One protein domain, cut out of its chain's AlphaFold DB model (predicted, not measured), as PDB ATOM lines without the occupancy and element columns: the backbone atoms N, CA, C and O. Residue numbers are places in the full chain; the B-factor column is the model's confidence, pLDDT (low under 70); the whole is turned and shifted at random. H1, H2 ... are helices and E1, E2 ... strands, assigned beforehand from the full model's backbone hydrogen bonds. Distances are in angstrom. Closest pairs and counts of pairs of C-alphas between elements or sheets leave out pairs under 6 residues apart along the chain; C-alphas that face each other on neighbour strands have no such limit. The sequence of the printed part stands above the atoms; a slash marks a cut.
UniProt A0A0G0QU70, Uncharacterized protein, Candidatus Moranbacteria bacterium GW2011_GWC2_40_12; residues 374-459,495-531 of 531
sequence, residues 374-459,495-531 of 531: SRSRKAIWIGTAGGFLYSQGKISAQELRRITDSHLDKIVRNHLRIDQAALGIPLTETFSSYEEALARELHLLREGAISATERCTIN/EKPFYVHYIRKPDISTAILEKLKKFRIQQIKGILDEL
ATOM      1  N   SER A 374     137.542 123.236 153.538       67.62
ATOM      2  CA  SER A 374     138.075 124.159 152.545       67.62
ATOM      3  C   SER A 374     138.862 125.306 153.175       67.62
ATOM      4  O   SER A 374     139.966 125.639 152.733       67.62
ATOM      5  N   ARG A 375     138.335 125.881 154.262       77.75
ATOM      6  CA  ARG A 375     138.996 126.983 154.976       77.75
ATOM      7  C   ARG A 375     140.274 126.551 155.660       77.75
ATOM      8  O   ARG A 375     141.282 127.236 155.550       77.75
ATOM      9  N   SER A 376     140.265 125.379 156.281       81.69
ATOM     10  CA  SER A 376     141.407 124.889 157.048       81.69
ATOM     11  C   SER A 376     142.690 124.758 156.224       81.69
ATOM     12  O   SER A 376     143.747 125.220 156.652       81.69
ATOM     13  N   ARG A 377     142.614 124.214 155.001       79.25
ATOM     14  CA  ARG A 377     143.777 124.140 154.100       79.25
ATOM     15  C   ARG A 377     144.273 125.524 153.697       79.25
ATOM     16  O   ARG A 377     145.480 125.738 153.661       79.25
ATOM     17  N   LYS A 378     143.366 126.455 153.389       80.94
ATOM     18  CA  LYS A 378     143.714 127.837 153.026       80.94
ATOM     19  C   LYS A 378     144.365 128.569 154.204       80.94
ATOM     20  O   LYS A 378     145.432 129.153 154.025       80.94
ATOM     21  N   ALA A 379     143.770 128.488 155.389       85.50
ATOM     22  CA  ALA A 379     144.255 129.132 156.603       85.50
ATOM     23  C   ALA A 379     145.651 128.623 156.997       85.50
ATOM     24  O   ALA A 379     146.547 129.420 157.248       85.50
ATOM     25  N   ILE A 380     145.880 127.306 156.961       87.25
ATOM     26  CA  ILE A 380     147.181 126.725 157.325       87.25
ATOM     27  C   ILE A 380     148.229 126.955 156.223       87.25
ATOM     28  O   ILE A 380     149.338 127.409 156.504       87.25
ATOM     29  N   TRP A 381     147.908 126.658 154.959       85.69
ATOM     30  CA  TRP A 381     148.885 126.748 153.867       85.69
ATOM     31  C   TRP A 381     149.219 128.195 153.504       85.69
ATOM     32  O   TRP A 381     150.380 128.592 153.518       85.69
ATOM     33  N   ILE A 382     148.206 129.004 153.197       85.44
ATOM     34  CA  ILE A 382     148.411 130.389 152.765       85.44
ATOM     35  C   ILE A 382     148.577 131.305 153.978       85.44
ATOM     36  O   ILE A 382     149.528 132.082 154.015       85.44
ATOM     37  N   GLY A 383     147.703 131.181 154.981       85.69
ATOM     38  CA  GLY A 383     147.735 132.042 156.165       85.69
ATOM     39  C   GLY A 383     148.989 131.832 157.012       85.69
ATOM     40  O   GLY A 383     149.739 132.779 157.237       85.69
ATOM     41  N   THR A 384     149.278 130.595 157.428       88.50
ATOM     42  CA  THR A 384     150.452 130.319 158.277       88.50
ATOM     43  C   THR A 384     151.746 130.238 157.468       88.50
ATOM     44  O   THR A 384     152.698 130.955 157.770       88.50
ATOM     45  N   ALA A 385     151.820 129.390 156.435       90.06
ATOM     46  CA  ALA A 385     153.077 129.182 155.705       90.06
ATOM     47  C   ALA A 385     153.427 130.364 154.778       90.06
ATOM     48  O   ALA A 385     154.566 130.837 154.774       90.06
ATOM     49  N   GLY A 386     152.443 130.885 154.038       90.62
ATOM     50  CA  GLY A 386     152.599 132.105 153.239       90.62
ATOM     51  C   GLY A 386     152.844 133.344 154.105       90.62
ATOM     52  O   GLY A 386     153.785 134.095 153.842       90.62
ATOM     53  N   GLY A 387     152.070 133.517 155.183       91.94
ATOM     54  CA  GLY A 387     152.259 134.604 156.149       91.94
ATOM     55  C   GLY A 387     153.635 134.580 156.822       91.94
ATOM     56  O   GLY A 387     154.257 135.629 156.990       91.94
ATOM     57  N   PHE A 388     154.175 133.393 157.117       94.06
ATOM     58  CA  PHE A 388     155.545 133.256 157.609       94.06
ATOM     59  C   PHE A 388     156.558 133.822 156.608       94.06
ATOM     60  O   PHE A 388     157.378 134.658 156.980       94.06
ATOM     61  N   LEU A 389     156.490 133.432 155.330       94.50
ATOM     62  CA  LEU A 389     157.415 133.941 154.308       94.50
ATOM     63  C   LEU A 389     157.279 135.453 154.090       94.50
ATOM     64  O   LEU A 389     158.295 136.130 153.911       94.50
ATOM     65  N   TYR A 390     156.056 135.981 154.165       94.75
ATOM     66  CA  TYR A 390     155.795 137.418 154.140       94.75
ATOM     67  C   TYR A 390     156.494 138.135 155.304       94.75
ATOM     68  O   TYR A 390     157.264 139.066 155.082       94.75
ATOM     69  N   SER A 391     156.329 137.636 156.536       93.12
ATOM     70  CA  SER A 391     156.950 138.221 157.738       93.12
ATOM     71  C   SER A 391     158.481 138.226 157.705       93.12
ATOM     72  O   SER A 391     159.123 139.057 158.338       93.12
ATOM     73  N   GLN A 392     159.081 137.295 156.957       93.69
ATOM     74  CA  GLN A 392     160.529 137.191 156.776       93.69
ATOM     75  C   GLN A 392     161.047 138.043 155.603       93.69
ATOM     76  O   GLN A 392     162.224 137.942 155.250       93.69
ATOM     77  N   GLY A 393     160.179 138.815 154.939       92.94
ATOM     78  CA  GLY A 393     160.521 139.592 153.746       92.94
ATOM     79  C   GLY A 393     160.907 138.732 152.539       92.94
ATOM     80  O   GLY A 393     161.543 139.227 151.613       92.94
ATOM     81  N   LYS A 394     160.563 137.434 152.539       93.88
ATOM     82  CA  LYS A 394     160.843 136.520 151.416       93.88
ATOM     83  C   LYS A 394     159.872 136.704 150.258       93.88
ATOM     84  O   LYS A 394     160.196 136.310 149.145       93.88
ATOM     85  N   ILE A 395     158.705 137.281 150.533       93.50
ATOM     86  CA  ILE A 395     157.713 137.690 149.542       93.50
ATOM     87  C   ILE A 395     157.147 139.030 150.005       93.50
ATOM     88  O   ILE A 395     156.748 139.158 151.160       93.50
ATOM     89  N   SER A 396     157.103 140.023 149.121       94.19
ATOM     90  CA  SER A 396     156.525 141.339 149.432       94.19
ATOM     91  C   SER A 396     155.058 141.448 149.003       94.19
ATOM     92  O   SER A 396     154.596 140.716 148.126       94.19
ATOM     93  N   ALA A 397     154.326 142.426 149.545       93.00
ATOM     94  CA  ALA A 397     152.948 142.706 149.130       93.00
ATOM     95  C   ALA A 397     152.865 143.053 147.630       93.00
ATOM     96  O   ALA A 397     151.998 142.566 146.898       93.00
ATOM     97  N   GLN A 398     153.835 143.834 147.144       90.94
ATOM     98  CA  GLN A 398     153.946 144.191 145.731       90.94
ATOM     99  C   GLN A 398     154.169 142.957 144.844       90.94
ATOM    100  O   GLN A 398     153.629 142.889 143.737       90.94
ATOM    101  N   GLU A 399     154.959 141.987 145.305       91.06
ATOM    102  CA  GLU A 399     155.185 140.728 144.598       91.06
ATOM    103  C   GLU A 399     153.921 139.864 144.575       91.06
ATOM    104  O   GLU A 399     153.511 139.429 143.498       91.06
ATOM    105  N   LEU A 400     153.229 139.719 145.711       91.62
ATOM    106  CA  LEU A 400     151.954 138.995 145.815       91.62
ATOM    107  C   LEU A 400     150.882 139.528 144.847       91.62
ATOM    108  O   LEU A 400     150.119 138.746 144.279       91.62
ATOM    109  N   ARG A 401     150.853 140.843 144.587       89.06
ATOM    110  CA  ARG A 401     149.966 141.472 143.584       89.06
ATOM    111  C   ARG A 401     150.391 141.258 142.130       89.06
ATOM    112  O   ARG A 401     149.640 141.587 141.216       89.06
ATOM    113  N   ARG A 402     151.600 140.758 141.875       86.06
ATOM    114  CA  ARG A 402     152.154 140.549 140.523       86.06
ATOM    115  C   ARG A 402     152.216 139.081 140.116       86.06
ATOM    116  O   ARG A 402     152.345 138.801 138.922       86.06
ATOM    117  N   ILE A 403     152.113 138.168 141.076       86.56
ATOM    118  CA  ILE A 403     152.165 136.721 140.860       86.56
ATOM    119  C   ILE A 403     150.765 136.083 140.918       86.56
ATOM    120  O   ILE A 403     149.760 136.746 141.185       86.56
ATOM    121  N   THR A 404     150.698 134.788 140.617       86.56
ATOM    122  CA  THR A 404     149.467 133.979 140.612       86.56
ATOM    123  C   THR A 404     149.455 132.996 141.785       86.56
ATOM    124  O   THR A 404     150.498 132.785 142.407       86.56
ATOM    125  N   ASP A 405     148.326 132.330 142.049       82.94
ATOM    126  CA  ASP A 405     148.240 131.330 143.129       82.94
ATOM    127  C   ASP A 405     149.270 130.202 142.948       82.94
ATOM    128  O   ASP A 405     149.946 129.815 143.896       82.94
ATOM    129  N   SER A 406     149.470 129.724 141.714       83.06
ATOM    130  CA  SER A 406     150.471 128.688 141.412       83.06
ATOM    131  C   SER A 406     151.912 129.155 141.634       83.06
ATOM    132  O   SER A 406     152.782 128.342 141.935       83.06
ATOM    133  N   HIS A 407     152.195 130.447 141.456       87.38
ATOM    134  CA  HIS A 407     153.522 130.991 141.750       87.38
ATOM    135  C   HIS A 407     153.740 131.100 143.257       87.38
ATOM    136  O   HIS A 407     154.794 130.685 143.727       87.38
ATOM    137  N   LEU A 408     152.747 131.588 144.009       88.12
ATOM    138  CA  LEU A 408     152.807 131.604 145.471       88.12
ATOM    139  C   LEU A 408     153.030 130.191 146.023       88.12
ATOM    140  O   LEU A 408     153.938 129.989 146.824       88.12
ATOM    141  N   ASP A 409     152.282 129.207 145.525       85.75
ATOM    142  CA  ASP A 409     152.439 127.803 145.910       85.75
ATOM    143  C   ASP A 409     153.871 127.293 145.667       85.75
ATOM    144  O   ASP A 409     154.497 126.737 146.568       85.75
ATOM    145  N   LYS A 410     154.457 127.577 144.494       88.31
ATOM    146  CA  LYS A 410     155.866 127.252 144.202       88.31
ATOM    147  C   LYS A 410     156.839 127.932 145.164       88.31
ATOM    148  O   LYS A 410     157.808 127.303 145.579       88.31
ATOM    149  N   ILE A 411     156.610 129.198 145.517       90.31
ATOM    150  CA  ILE A 411     157.478 129.916 146.457       90.31
ATOM    151  C   ILE A 411     157.421 129.254 147.837       90.31
ATOM    152  O   ILE A 411     158.480 129.000 148.416       90.31
ATOM    153  N   VAL A 412     156.221 128.921 148.328       89.50
ATOM    154  CA  VAL A 412     156.028 128.218 149.605       89.50
ATOM    155  C   VAL A 412     156.731 126.860 149.581       89.50
ATOM    156  O   VAL A 412     157.561 126.589 150.454       89.50
ATOM    157  N   ARG A 413     156.493 126.048 148.543       88.62
ATOM    158  CA  ARG A 413     157.141 124.736 148.363       88.62
ATOM    159  C   ARG A 413     158.662 124.839 148.340       88.62
ATOM    160  O   ARG A 413     159.332 124.091 149.040       88.62
ATOM    161  N   ASN A 414     159.224 125.778 147.581       90.12
ATOM    162  CA  ASN A 414     160.675 125.894 147.419       90.12
ATOM    163  C   ASN A 414     161.374 126.383 148.695       90.12
ATOM    164  O   ASN A 414     162.455 125.896 149.026       90.12
ATOM    165  N   HIS A 415     160.767 127.326 149.421       89.62
ATOM    166  CA  HIS A 415     161.367 127.884 150.635       89.62
ATOM    167  C   HIS A 415     161.217 126.971 151.847       89.62
ATOM    168  O   HIS A 415     162.128 126.893 152.671       89.62
ATOM    169  N   LEU A 416     160.074 126.294 151.970       87.19
ATOM    170  CA  LEU A 416     159.781 125.452 153.127       87.19
ATOM    171  C   LEU A 416     160.065 123.971 152.880       87.19
ATOM    172  O   LEU A 416     160.155 123.218 153.843       87.19
ATOM    173  N   ARG A 417     160.250 123.557 151.619       85.94
ATOM    174  CA  ARG A 417     160.388 122.152 151.198       85.94
ATOM    175  C   ARG A 417     159.226 121.282 151.693       85.94
ATOM    176  O   ARG A 417     159.433 120.154 152.124       85.94
ATOM    177  N   ILE A 418     158.014 121.836 151.651       81.81
ATOM    178  CA  ILE A 418     156.763 121.165 152.024       81.81
ATOM    179  C   ILE A 418     155.891 121.049 150.776       81.81
ATOM    180  O   ILE A 418     155.809 122.007 150.011       81.81
ATOM    181  N   ASP A 419     155.218 119.916 150.589       77.12
ATOM    182  CA  ASP A 419     154.078 119.808 149.675       77.12
ATOM    183  C   ASP A 419     152.778 120.045 150.454       77.12
ATOM    184  O   ASP A 419     152.625 119.549 151.571       77.12
ATOM    185  N   GLN A 420     151.812 120.752 149.869       73.06
ATOM    186  CA  GLN A 420     150.479 120.898 150.453       73.06
ATOM    187  C   GLN A 420     149.845 119.531 150.782       73.06
ATOM    188  O   GLN A 420     149.160 119.405 151.795       73.06
ATOM    189  N   ALA A 421     150.095 118.502 149.961       72.56
ATOM    190  CA  ALA A 421     149.614 117.143 150.216       72.56
ATOM    191  C   ALA A 421     150.217 116.525 151.492       72.56
ATOM    192  O   ALA A 421     149.541 115.766 152.186       72.56
ATOM    193  N   ALA A 422     151.452 116.900 151.839       69.19
ATOM    194  CA  ALA A 422     152.171 116.410 153.014       69.19
ATOM    195  C   ALA A 422     151.664 117.034 154.329       69.19
ATOM    196  O   ALA A 422     151.998 116.584 155.422       69.19
ATOM    197  N   LEU A 423     150.803 118.054 154.260       72.44
ATOM    198  CA  LEU A 423     150.178 118.603 155.458       72.44
ATOM    199  C   LEU A 423     149.197 117.613 156.101       72.44
ATOM    200  O   LEU A 423     148.974 117.698 157.296       72.44
ATOM    201  N   GLY A 424     148.627 116.658 155.367       75.94
ATOM    202  CA  GLY A 424     147.640 115.724 155.916       75.94
ATOM    203  C   GLY A 424     146.222 116.304 156.009       75.94
ATOM    204  O   GLY A 424     145.869 117.271 155.328       75.94
ATOM    205  N   ILE A 425     145.365 115.660 156.809       81.31
ATOM    206  CA  ILE A 425     143.942 116.014 156.927       81.31
ATOM    207  C   ILE A 425     143.773 117.067 158.029       81.31
ATOM    208  O   ILE A 425     144.069 116.775 159.191       81.31
ATOM    209  N   PRO A 426     143.291 118.275 157.699       85.00
ATOM    210  CA  PRO A 426     143.018 119.278 158.711       85.00
ATOM    211  C   PRO A 426     141.771 118.942 159.530       85.00
ATOM    212  O   PRO A 426     140.776 118.436 159.014       85.00
ATOM    213  N   LEU A 427     141.829 119.298 160.806       89.25
ATOM    214  CA  LEU A 427     140.734 119.264 161.764       89.25
ATOM    215  C   LEU A 427     140.315 120.698 162.100       89.25
ATOM    216  O   LEU A 427     141.084 121.641 161.902       89.25
ATOM    217  N   THR A 428     139.082 120.867 162.573       90.69
ATOM    218  CA  THR A 428     138.538 122.174 162.955       90.69
ATOM    219  C   THR A 428     137.777 122.066 164.268       90.69
ATOM    220  O   THR A 428     136.917 121.203 164.412       90.69
ATOM    221  N   GLU A 429     138.081 122.960 165.203       93.19
ATOM    222  CA  GLU A 429     137.320 123.186 166.437       93.19
ATOM    223  C   GLU A 429     136.732 124.609 166.403       93.19
ATOM    224  O   GLU A 429     137.324 125.500 165.795       93.19
ATOM    225  N   THR A 430     135.562 124.828 167.013       92.25
ATOM    226  CA  THR A 430     134.885 126.139 167.035       92.25
ATOM    227  C   THR A 430     134.653 126.623 168.465       92.25
ATOM    228  O   THR A 430     134.375 125.823 169.362       92.25
ATOM    229  N   PHE A 431     134.762 127.937 168.669       94.50
ATOM    230  CA  PHE A 431     134.738 128.600 169.974       94.50
ATOM    231  C   PHE A 431     133.868 129.854 169.947       94.50
ATOM    232  O   PHE A 431     133.742 130.516 168.912       94.50
ATOM    233  N   SER A 432     133.281 130.173 171.101       93.50
ATOM    234  CA  SER A 432     132.409 131.338 171.280       93.50
ATOM    235  C   SER A 432     133.188 132.627 171.553       93.50
ATOM    236  O   SER A 432     132.704 133.700 171.206       93.50
ATOM    237  N   SER A 433     134.403 132.539 172.108       93.31
ATOM    238  CA  SER A 433     135.288 133.686 172.348       93.31
ATOM    239  C   SER A 433     136.616 133.549 171.602       93.31
ATOM    240  O   SER A 433     137.053 132.446 171.249       93.31
ATOM    241  N   TYR A 434     137.253 134.690 171.330       93.69
ATOM    242  CA  TYR A 434     138.522 134.694 170.613       93.69
ATOM    243  C   TYR A 434     139.647 134.185 171.512       93.69
ATOM    244  O   TYR A 434     140.508 133.426 171.077       93.69
ATOM    245  N   GLU A 435     139.586 134.538 172.791       94.38
ATOM    246  CA  GLU A 435     140.527 134.167 173.836       94.38
ATOM    247  C   GLU A 435     140.579 132.645 174.019       94.38
ATOM    248  O   GLU A 435     141.669 132.072 174.072       94.38
ATOM    249  N   GLU A 436     139.424 131.963 174.032       95.81
ATOM    250  CA  GLU A 436     139.360 130.495 174.082       95.81
ATOM    251  C   GLU A 436     139.984 129.853 172.840       95.81
ATOM    252  O   GLU A 436     140.766 128.905 172.958       95.81
ATOM    253  N   ALA A 437     139.682 130.388 171.652       96.31
ATOM    254  CA  ALA A 437     140.247 129.898 170.400       96.31
ATOM    255  C   ALA A 437     141.777 130.045 170.377       96.31
ATOM    256  O   ALA A 437     142.489 129.093 170.056       96.31
ATOM    257  N   LEU A 438     142.299 131.206 170.785       96.19
ATOM    258  CA  LEU A 438     143.738 131.469 170.860       96.19
ATOM    259  C   LEU A 438     144.423 130.601 171.924       96.19
ATOM    260  O   LEU A 438     145.507 130.066 171.677       96.19
ATOM    261  N   ALA A 439     143.795 130.399 173.086       95.69
ATOM    262  CA  ALA A 439     144.305 129.508 174.125       95.69
ATOM    263  C   ALA A 439     144.382 128.054 173.633       95.69
ATOM    264  O   ALA A 439     145.396 127.374 173.840       95.69
ATOM    265  N   ARG A 440     143.345 127.585 172.923       96.88
ATOM    266  CA  ARG A 440     143.350 126.265 172.289       96.88
ATOM    267  C   ARG A 440     144.431 126.159 171.222       96.88
ATOM    268  O   ARG A 440     145.152 125.161 171.189       96.88
ATOM    269  N   GLU A 441     144.574 127.180 170.383       96.38
ATOM    270  CA  GLU A 441     145.600 127.228 169.345       96.38
ATOM    271  C   GLU A 441     147.008 127.103 169.955       96.38
ATOM    272  O   GLU A 441     147.800 126.259 169.533       96.38
ATOM    273  N   LEU A 442     147.306 127.859 171.017       96.06
ATOM    274  CA  LEU A 442     148.580 127.774 171.740       96.06
ATOM    275  C   LEU A 442     148.845 126.380 172.314       96.06
ATOM    276  O   LEU A 442     149.988 125.915 172.290       96.06
ATOM    277  N   HIS A 443     147.816 125.716 172.842       96.19
ATOM    278  CA  HIS A 443     147.938 124.351 173.341       96.19
ATOM    279  C   HIS A 443     148.283 123.370 172.212       96.19
ATOM    280  O   HIS A 443     149.264 122.637 172.327       96.19
ATOM    281  N   LEU A 444     147.559 123.419 171.091       95.88
ATOM    282  CA  LEU A 444     147.809 122.566 169.921       95.88
ATOM    283  C   LEU A 444     149.222 122.764 169.351       95.88
ATOM    284  O   LEU A 444     149.910 121.792 169.034       95.88
ATOM    285  N   LEU A 445     149.696 124.012 169.271       94.44
ATOM    286  CA  LEU A 445     151.061 124.316 168.835       94.44
ATOM    287  C   LEU A 445     152.102 123.659 169.760       94.44
ATOM    288  O   LEU A 445     153.099 123.120 169.278       94.44
ATOM    289  N   ARG A 446     151.879 123.636 171.083       93.19
ATOM    290  CA  ARG A 446     152.778 122.958 172.042       93.19
ATOM    291  C   ARG A 446     152.794 121.440 171.862       93.19
ATOM    292  O   ARG A 446     153.859 120.848 171.996       93.19
ATOM    293  N   GLU A 447     151.667 120.837 171.488       92.44
ATOM    294  CA  GLU A 447     151.558 119.402 171.174       92.44
ATOM    295  C   GLU A 447     152.214 119.007 169.837       92.44
ATOM    296  O   GLU A 447     152.269 117.827 169.496       92.44
ATOM    297  N   GLY A 448     152.737 119.975 169.078       89.62
ATOM    298  CA  GLY A 448     153.390 119.722 167.794       89.62
ATOM    299  C   GLY A 448     152.464 119.836 166.584       89.62
ATOM    300  O   GLY A 448     152.863 119.449 165.488       89.62
ATOM    301  N   ALA A 449     151.263 120.395 166.744       92.19
ATOM    302  CA  ALA A 449     150.409 120.705 165.609       92.19
ATOM    303  C   ALA A 449     150.906 121.942 164.838       92.19
ATOM    304  O   ALA A 449     151.611 122.800 165.377       92.19
ATOM    305  N   ILE A 450     150.472 122.066 163.583       91.00
ATOM    306  CA  ILE A 450     150.388 123.357 162.888       91.00
ATOM    307  C   ILE A 450     148.932 123.817 162.911       91.00
ATOM    308  O   ILE A 450     148.031 123.004 162.701       91.00
ATOM    309  N   SER A 451     148.699 125.099 163.174       92.62
ATOM    310  CA  SER A 451     147.355 125.646 163.333       92.62
ATOM    311  C   SER A 451     147.214 127.059 162.768       92.62
ATOM    312  O   SER A 451     148.210 127.737 162.491       92.62
ATOM    313  N   ALA A 452     145.962 127.471 162.592       91.31
ATOM    314  CA  ALA A 452     145.547 128.834 162.311       91.31
ATOM    315  C   ALA A 452     144.177 129.088 162.958       91.31
ATOM    316  O   ALA A 452     143.274 128.258 162.824       91.31
ATOM    317  N   THR A 453     144.012 130.239 163.611       91.88
ATOM    318  CA  THR A 453     142.704 130.713 164.090       91.88
ATOM    319  C   THR A 453     142.120 131.722 163.116       91.88
ATOM    320  O   THR A 453     142.823 132.616 162.642       91.88
ATOM    321  N   GLU A 454     140.825 131.603 162.853       89.31
ATOM    322  CA  GLU A 454     140.073 132.477 161.966       89.31
ATOM    323  C   GLU A 454     138.749 132.905 162.605       89.31
ATOM    324  O   GLU A 454     138.077 132.111 163.262       89.31
ATOM    325  N   ARG A 455     138.357 134.167 162.397       88.62
ATOM    326  CA  ARG A 455     137.034 134.670 162.777       88.62
ATOM    327  C   ARG A 455     136.096 134.605 161.571       88.62
ATOM    328  O   ARG A 455     136.298 135.294 160.572       88.62
ATOM    329  N   CYS A 456     135.046 133.812 161.688       85.25
ATOM    330  CA  CYS A 456     133.993 133.657 160.698       85.25
ATOM    331  C   CYS A 456     132.815 134.556 161.087       85.25
ATOM    332  O   CYS A 456     132.169 134.332 162.106       85.25
ATOM    333  N   THR A 457     132.546 135.590 160.288       85.06
ATOM    334  CA  THR A 457     131.408 136.498 160.498       85.06
ATOM    335  C   THR A 457     130.603 136.596 159.220       85.06
ATOM    336  O   THR A 457     131.144 136.908 158.161       85.06
ATOM    337  N   ILE A 458     129.309 136.311 159.322       87.44
ATOM    338  CA  ILE A 458     128.380 136.410 158.205       87.44
ATOM    339  C   ILE A 458     127.680 137.756 158.327       87.44
ATOM    340  O   ILE A 458     126.930 137.995 159.267       87.44
ATOM    341  N   ASN A 459     127.934 138.651 157.380       88.44
ATOM    342  CA  ASN A 459     127.128 139.856 157.226       88.44
ATOM    343  C   ASN A 459     125.885 139.479 156.413       88.44
ATOM    344  O   ASN A 459     126.043 139.119 155.250       88.44
ATOM    345  N   GLU A 495     126.957 130.835 166.869       80.25
ATOM    346  CA  GLU A 495     127.244 130.791 168.315       80.25
ATOM    347  C   GLU A 495     128.744 130.608 168.608       80.25
ATOM    348  O   GLU A 495     129.219 130.914 169.704       80.25
ATOM    349  N   LYS A 496     129.495 130.093 167.625       87.31
ATOM    350  CA  LYS A 496     130.923 129.787 167.722       87.31
ATOM    351  C   LYS A 496     131.685 130.340 166.506       87.31
ATOM    352  O   LYS A 496     132.098 129.566 165.637       87.31
ATOM    353  N   PRO A 497     131.860 131.675 166.405       89.75
ATOM    354  CA  PRO A 497     132.433 132.323 165.226       89.75
ATOM    355  C   PRO A 497     133.945 132.132 165.094       89.75
ATOM    356  O   PRO A 497     134.500 132.461 164.048       89.75
ATOM    357  N   PHE A 498     134.636 131.637 166.120       92.31
ATOM    358  CA  PHE A 498     136.089 131.493 166.102       92.31
ATOM    359  C   PHE A 498     136.477 130.052 165.791       92.31
ATOM    360  O   PHE A 498     136.167 129.136 166.547       92.31
ATOM    361  N   TYR A 499     137.142 129.850 164.660       92.19
ATOM    362  CA  TYR A 499     137.508 128.543 164.132       92.19
ATOM    363  C   TYR A 499     139.002 128.340 164.345       92.19
ATOM    364  O   TYR A 499     139.808 129.154 163.900       92.19
ATOM    365  N   VAL A 500     139.380 127.240 164.990       94.12
ATOM    366  CA  VAL A 500     140.771 126.798 165.102       94.12
ATOM    367  C   VAL A 500     140.965 125.633 164.148       94.12
ATOM    368  O   VAL A 500     140.479 124.525 164.379       94.12
ATOM    369  N   HIS A 501     141.679 125.889 163.061       92.88
ATOM    370  CA  HIS A 501     142.067 124.883 162.085       92.88
ATOM    371  C   HIS A 501     143.438 124.335 162.446       92.88
ATOM    372  O   HIS A 501     144.358 125.114 162.690       92.88
ATOM    373  N   TYR A 502     143.614 123.016 162.459       92.62
ATOM    374  CA  TYR A 502     144.902 122.433 162.824       92.62
ATOM    375  C   TYR A 502     145.157 121.063 162.206       92.62
ATOM    376  O   TYR A 502     144.250 120.350 161.787       92.62
ATOM    377  N   ILE A 503     146.430 120.685 162.192       90.44
ATOM    378  CA  ILE A 503     146.911 119.371 161.776       90.44
ATOM    379  C   ILE A 503     147.841 118.868 162.874       90.44
ATOM    380  O   ILE A 503     148.874 119.479 163.134       90.44
ATOM    381  N   ARG A 504     147.487 117.741 163.505       88.06
ATOM    382  CA  ARG A 504     148.219 117.201 164.670       88.06
ATOM    383  C   ARG A 504     149.612 116.673 164.345       88.06
ATOM    384  O   ARG A 504     150.502 116.772 165.176       88.06
ATOM    385  N   LYS A 505     149.777 116.043 163.181       84.38
ATOM    386  CA  LYS A 505     151.022 115.376 162.772       84.38
ATOM    387  C   LYS A 505     151.289 115.654 161.291       84.38
ATOM    388  O   LYS A 505     151.044 114.771 160.472       84.38
ATOM    389  N   PRO A 506     151.682 116.889 160.931       85.94
ATOM    390  CA  PRO A 506     152.029 117.199 159.549       85.94
ATOM    391  C   PRO A 506     153.272 116.396 159.139       85.94
ATOM    392  O   PRO A 506     154.222 116.297 159.916       85.94
ATOM    393  N   ASP A 507     153.282 115.856 157.922       85.75
ATOM    394  CA  ASP A 507     154.430 115.141 157.353       85.75
ATOM    395  C   ASP A 507     155.448 116.147 156.793       85.75
ATOM    396  O   ASP A 507     155.633 116.321 155.589       85.75
ATOM    397  N   ILE A 508     156.046 116.922 157.699       87.06
ATOM    398  CA  ILE A 508     157.034 117.956 157.388       87.06
ATOM    399  C   ILE A 508     158.223 117.835 158.337       87.06
ATOM    400  O   ILE A 508     158.086 117.391 159.476       87.06
ATOM    401  N   SER A 509     159.404 118.275 157.898       89.44
ATOM    402  CA  SER A 509     160.595 118.214 158.755       89.44
ATOM    403  C   SER A 509     160.398 118.986 160.067       89.44
ATOM    404  O   SER A 509     159.890 120.114 160.070       89.44
ATOM    405  N   THR A 510     160.884 118.421 161.176       90.19
ATOM    406  CA  THR A 510     160.795 119.019 162.519       90.19
ATOM    407  C   THR A 510     161.327 120.453 162.551       90.19
ATOM    408  O   THR A 510     160.732 121.330 163.167       90.19
ATOM    409  N   ALA A 511     162.412 120.730 161.821       92.06
ATOM    410  CA  ALA A 511     163.006 122.064 161.755       92.06
ATOM    411  C   ALA A 511     162.069 123.118 161.135       92.06
ATOM    412  O   ALA A 511     162.104 124.280 161.539       92.06
ATOM    413  N   ILE A 512     161.250 122.743 160.149       91.12
ATOM    414  CA  ILE A 512     160.283 123.661 159.533       91.12
ATOM    415  C   ILE A 512     159.037 123.793 160.407       91.12
ATOM    416  O   ILE A 512     158.567 124.912 160.609       91.12
ATOM    417  N   LEU A 513     158.550 122.688 160.978       91.62
ATOM    418  CA  LEU A 513     157.436 122.702 161.925       91.62
ATOM    419  C   LEU A 513     157.708 123.662 163.092       91.62
ATOM    420  O   LEU A 513     156.881 124.524 163.385       91.62
ATOM    421  N   GLU A 514     158.897 123.594 163.695       93.38
ATOM    422  CA  GLU A 514     159.276 124.493 164.790       93.38
ATOM    423  C   GLU A 514     159.349 125.966 164.359       93.38
ATOM    424  O   GLU A 514     158.953 126.848 165.121       93.38
ATOM    425  N   LYS A 515     159.780 126.263 163.123       93.75
ATOM    426  CA  LYS A 515     159.763 127.640 162.592       93.75
ATOM    427  C   LYS A 515     158.341 128.181 162.465       93.75
ATOM    428  O   LYS A 515     158.072 129.284 162.940       93.75
ATOM    429  N   LEU A 516     157.439 127.406 161.861       92.62
ATOM    430  CA  LEU A 516     156.044 127.806 161.658       92.62
ATOM    431  C   LEU A 516     155.304 127.951 162.994       92.62
ATOM    432  O   LEU A 516     154.602 128.938 163.200       92.62
ATOM    433  N   LYS A 517     155.533 127.030 163.939       94.06
ATOM    434  CA  LYS A 517     155.001 127.124 165.304       94.06
ATOM    435  C   LYS A 517     155.475 128.383 166.014       94.06
ATOM    436  O   LYS A 517     154.664 129.113 166.572       94.06
ATOM    437  N   LYS A 518     156.784 128.650 165.998       93.56
ATOM    438  CA  LYS A 518     157.361 129.809 166.689       93.56
ATOM    439  C   LYS A 518     156.820 131.122 166.122       93.56
ATOM    440  O   LYS A 518     156.454 131.998 166.900       93.56
ATOM    441  N   PHE A 519     156.708 131.215 164.797       93.44
ATOM    442  CA  PHE A 519     156.052 132.329 164.114       93.44
ATOM    443  C   PHE A 519     154.603 132.503 164.579       93.44
ATOM    444  O   PHE A 519     154.217 133.590 165.004       93.44
ATOM    445  N   ARG A 520     153.814 131.422 164.577       93.00
ATOM    446  CA  ARG A 520     152.405 131.500 164.962       93.00
ATOM    447  C   ARG A 520     152.217 131.870 166.435       93.00
ATOM    448  O   ARG A 520     151.384 132.711 166.745       93.00
ATOM    449  N   ILE A 521     153.039 131.328 167.336       93.75
ATOM    450  CA  ILE A 521     153.040 131.701 168.760       93.75
ATOM    451  C   ILE A 521     153.335 133.196 168.937       93.75
ATOM    452  O   ILE A 521     152.701 133.837 169.769       93.75
ATOM    453  N   GLN A 522     154.283 133.758 168.181       92.06
ATOM    454  CA  GLN A 522     154.588 135.192 168.238       92.06
ATOM    455  C   GLN A 522     153.403 136.046 167.782       92.06
ATOM    456  O   GLN A 522     153.081 137.017 168.458       92.06
ATOM    457  N   GLN A 523     152.722 135.657 166.699       89.81
ATOM    458  CA  GLN A 523     151.511 136.350 166.249       89.81
ATOM    459  C   GLN A 523     150.404 136.316 167.306       89.81
ATOM    460  O   GLN A 523     149.820 137.349 167.599       89.81
ATOM    461  N   ILE A 524     150.136 135.147 167.898       91.50
ATOM    462  CA  ILE A 524     149.096 135.011 168.927       91.50
ATOM    463  C   ILE A 524     149.414 135.886 170.140       91.50
ATOM    464  O   ILE A 524     148.518 136.531 170.665       91.50
ATOM    465  N   LYS A 525     150.679 135.935 170.572       89.88
ATOM    466  CA  LYS A 525     151.089 136.813 171.676       89.88
ATOM    467  C   LYS A 525     150.840 138.284 171.357       89.88
ATOM    468  O   LYS A 525     150.217 138.946 172.166       89.88
ATOM    469  N   GLY A 526     151.239 138.747 170.170       86.94
ATOM    470  CA  GLY A 526     150.973 140.128 169.752       86.94
ATOM    471  C   GLY A 526     149.479 140.465 169.742       86.94
ATOM    472  O   GLY A 526     149.099 141.527 170.203       86.94
ATOM    473  N   ILE A 527     148.631 139.530 169.300       86.62
ATOM    474  CA  ILE A 527     147.170 139.702 169.333       86.62
ATOM    475  C   ILE A 527     146.649 139.772 170.775       86.62
ATOM    476  O   ILE A 527     145.822 140.618 171.078       86.62
ATOM    477  N   LEU A 528     147.117 138.890 171.663       86.06
ATOM    478  CA  LEU A 528     146.709 138.887 173.073       86.06
ATOM    479  C   LEU A 528     147.195 140.124 173.839       86.06
ATOM    480  O   LEU A 528     146.561 140.487 174.816       86.06
ATOM    481  N   ASP A 529     148.301 140.740 173.421       86.81
ATOM    482  CA  ASP A 529     148.805 141.983 174.014       86.81
ATOM    483  C   ASP A 529     147.982 143.217 173.566       86.81
ATOM    484  O   ASP A 529     148.034 144.259 174.220       86.81
ATOM    485  N   GLU A 530     147.245 143.116 172.450       84.00
ATOM    486  CA  GLU A 530     146.369 144.168 171.904       84.00
ATOM    487  C   GLU A 530     144.904 144.070 172.376       84.00
ATOM    488  O   GLU A 530     144.159 145.045 172.232       84.00
ATOM    489  N   LEU A 531     144.491 142.910 172.904       77.94
ATOM    490  CA  LEU A 531     143.173 142.660 173.508       77.94
ATOM    491  C   LEU A 531     143.163 143.076 174.983       77.94
ATOM    492  O   LEU A 531     142.147 143.679 175.399       77.94
TER     493      LEU A 531
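AT A GLANCE: This is residues 374 to 459 and 495 to 531 of the 531 residues of an uncharacterized protein of Candidatus Moranbacteria bacterium GW2011_GWC2_40_12 (UniProt A0A0G0QU70). A small three-stranded sheet stands between two helices: H1 crosses one face, and H5 runs along the other. The long helix H6 passes by the E2 edge of the sheet and packs on both H5 and H1, while H3 packs on the later part of H1, with the short H2 farthest out. The printed part has 123 residues, with six named helices and three named strands in the order H1 H2 H3 H4 E1 H5 E2 E3 H6; the sheet order is E1 E3 E2, antiparallel, and the class is mostly helix. The whole is compact and rounded, with a radius of gyration of the C-alphas of 14.3 A and spans of 37 by 33 by 28 A.

HOW THE PARTS SIT: In the sheet, inner strand E3, residues 498 to 503, is antiparallel to edge strand E1, residues 427 to 431, at 156 degrees; N 429 and O 500 are 3.0 A apart, within hydrogen-bond range. E3 is also antiparallel to edge strand E2, residues 450 to 455, at 164 degrees, with N 452 and O 501 at 2.9 A, within hydrogen-bond range. H5, residues 434 to 446, is on the sheet at a height of 8.3 A, over E3 and along it at 1 degree on the local plane; their closest C-alphas, Tyr 434 and Phe 498, are 6.0 A apart. E1, H5 and E2 form a split strand-helix-strand unit, two strands running the same way with E3 between them, and its crossover is right-handed. H1, residues 374 to 391, is on the opposite face at a height of 7.8 A, across E2 at 75 degrees on the local plane; the closest C-alphas, Ile 380 and Ala 452, are 5.7 A apart. H1, the sheet and H5 are three layers, helices on both faces of a sheet. H6, residues 510 to 530, only grazes the sheet with residues 513 to 524. H6 touches H5 at a shallow tilt of 24 degrees, opposite ways, with the closest C-alphas, Leu 445 and Lys 517, 6.0 A apart. Residues 516 to 520 of H6 touch residues 384 to 388 of H1, about perpendicular at 89 degrees, the closest C-alphas being Phe 388 and Phe 519 at 6.6 A. Residues 408 to 412 of H3, residues 405 to 416, touch residues 385 to 389 of H1 at a steep tilt of 62 degrees, the same way; C-alphas Gly 386 and Val 412 are closest at 6.3 A. Helix packing is mostly crossed, but only just: 1 of these 3 pairs is at a shallow tilt. H2, residues 397 to 400, and H4, residues 420 to 423, touch no helix, but each is close to H1 without clearly touching it. Every O i to N i+4 pair is within hydrogen-bond range in H3, H5 and H6, and 13 of 14 in H1; H2 and H4 are too short for such a pair.

IN THESE COORDINATES: H1 begins at C-alpha 374 (138.075, 124.159, 152.545) and is 24.1 A long; H3 is 16.4 A and H5 18.5 A. E1, E2 and E3 are 13.8, 17.5 and 16.8 A long. H6, 30.5 A long, ends at C-alpha 530 (146.369, 144.168, 171.904).

THE WHOLE: The farthest C-alphas, Asn 459 and Ala 511, are 40.3 A apart. Residues 460 to 494 are cut out, and C-alphas 459 and 495 are 14.3 A apart across the cut. Of the links printed whole, E3 to H6 is short and the others are tight. The mean pLDDT of the printed part is 88.9; residues 374 and 422 are under 70.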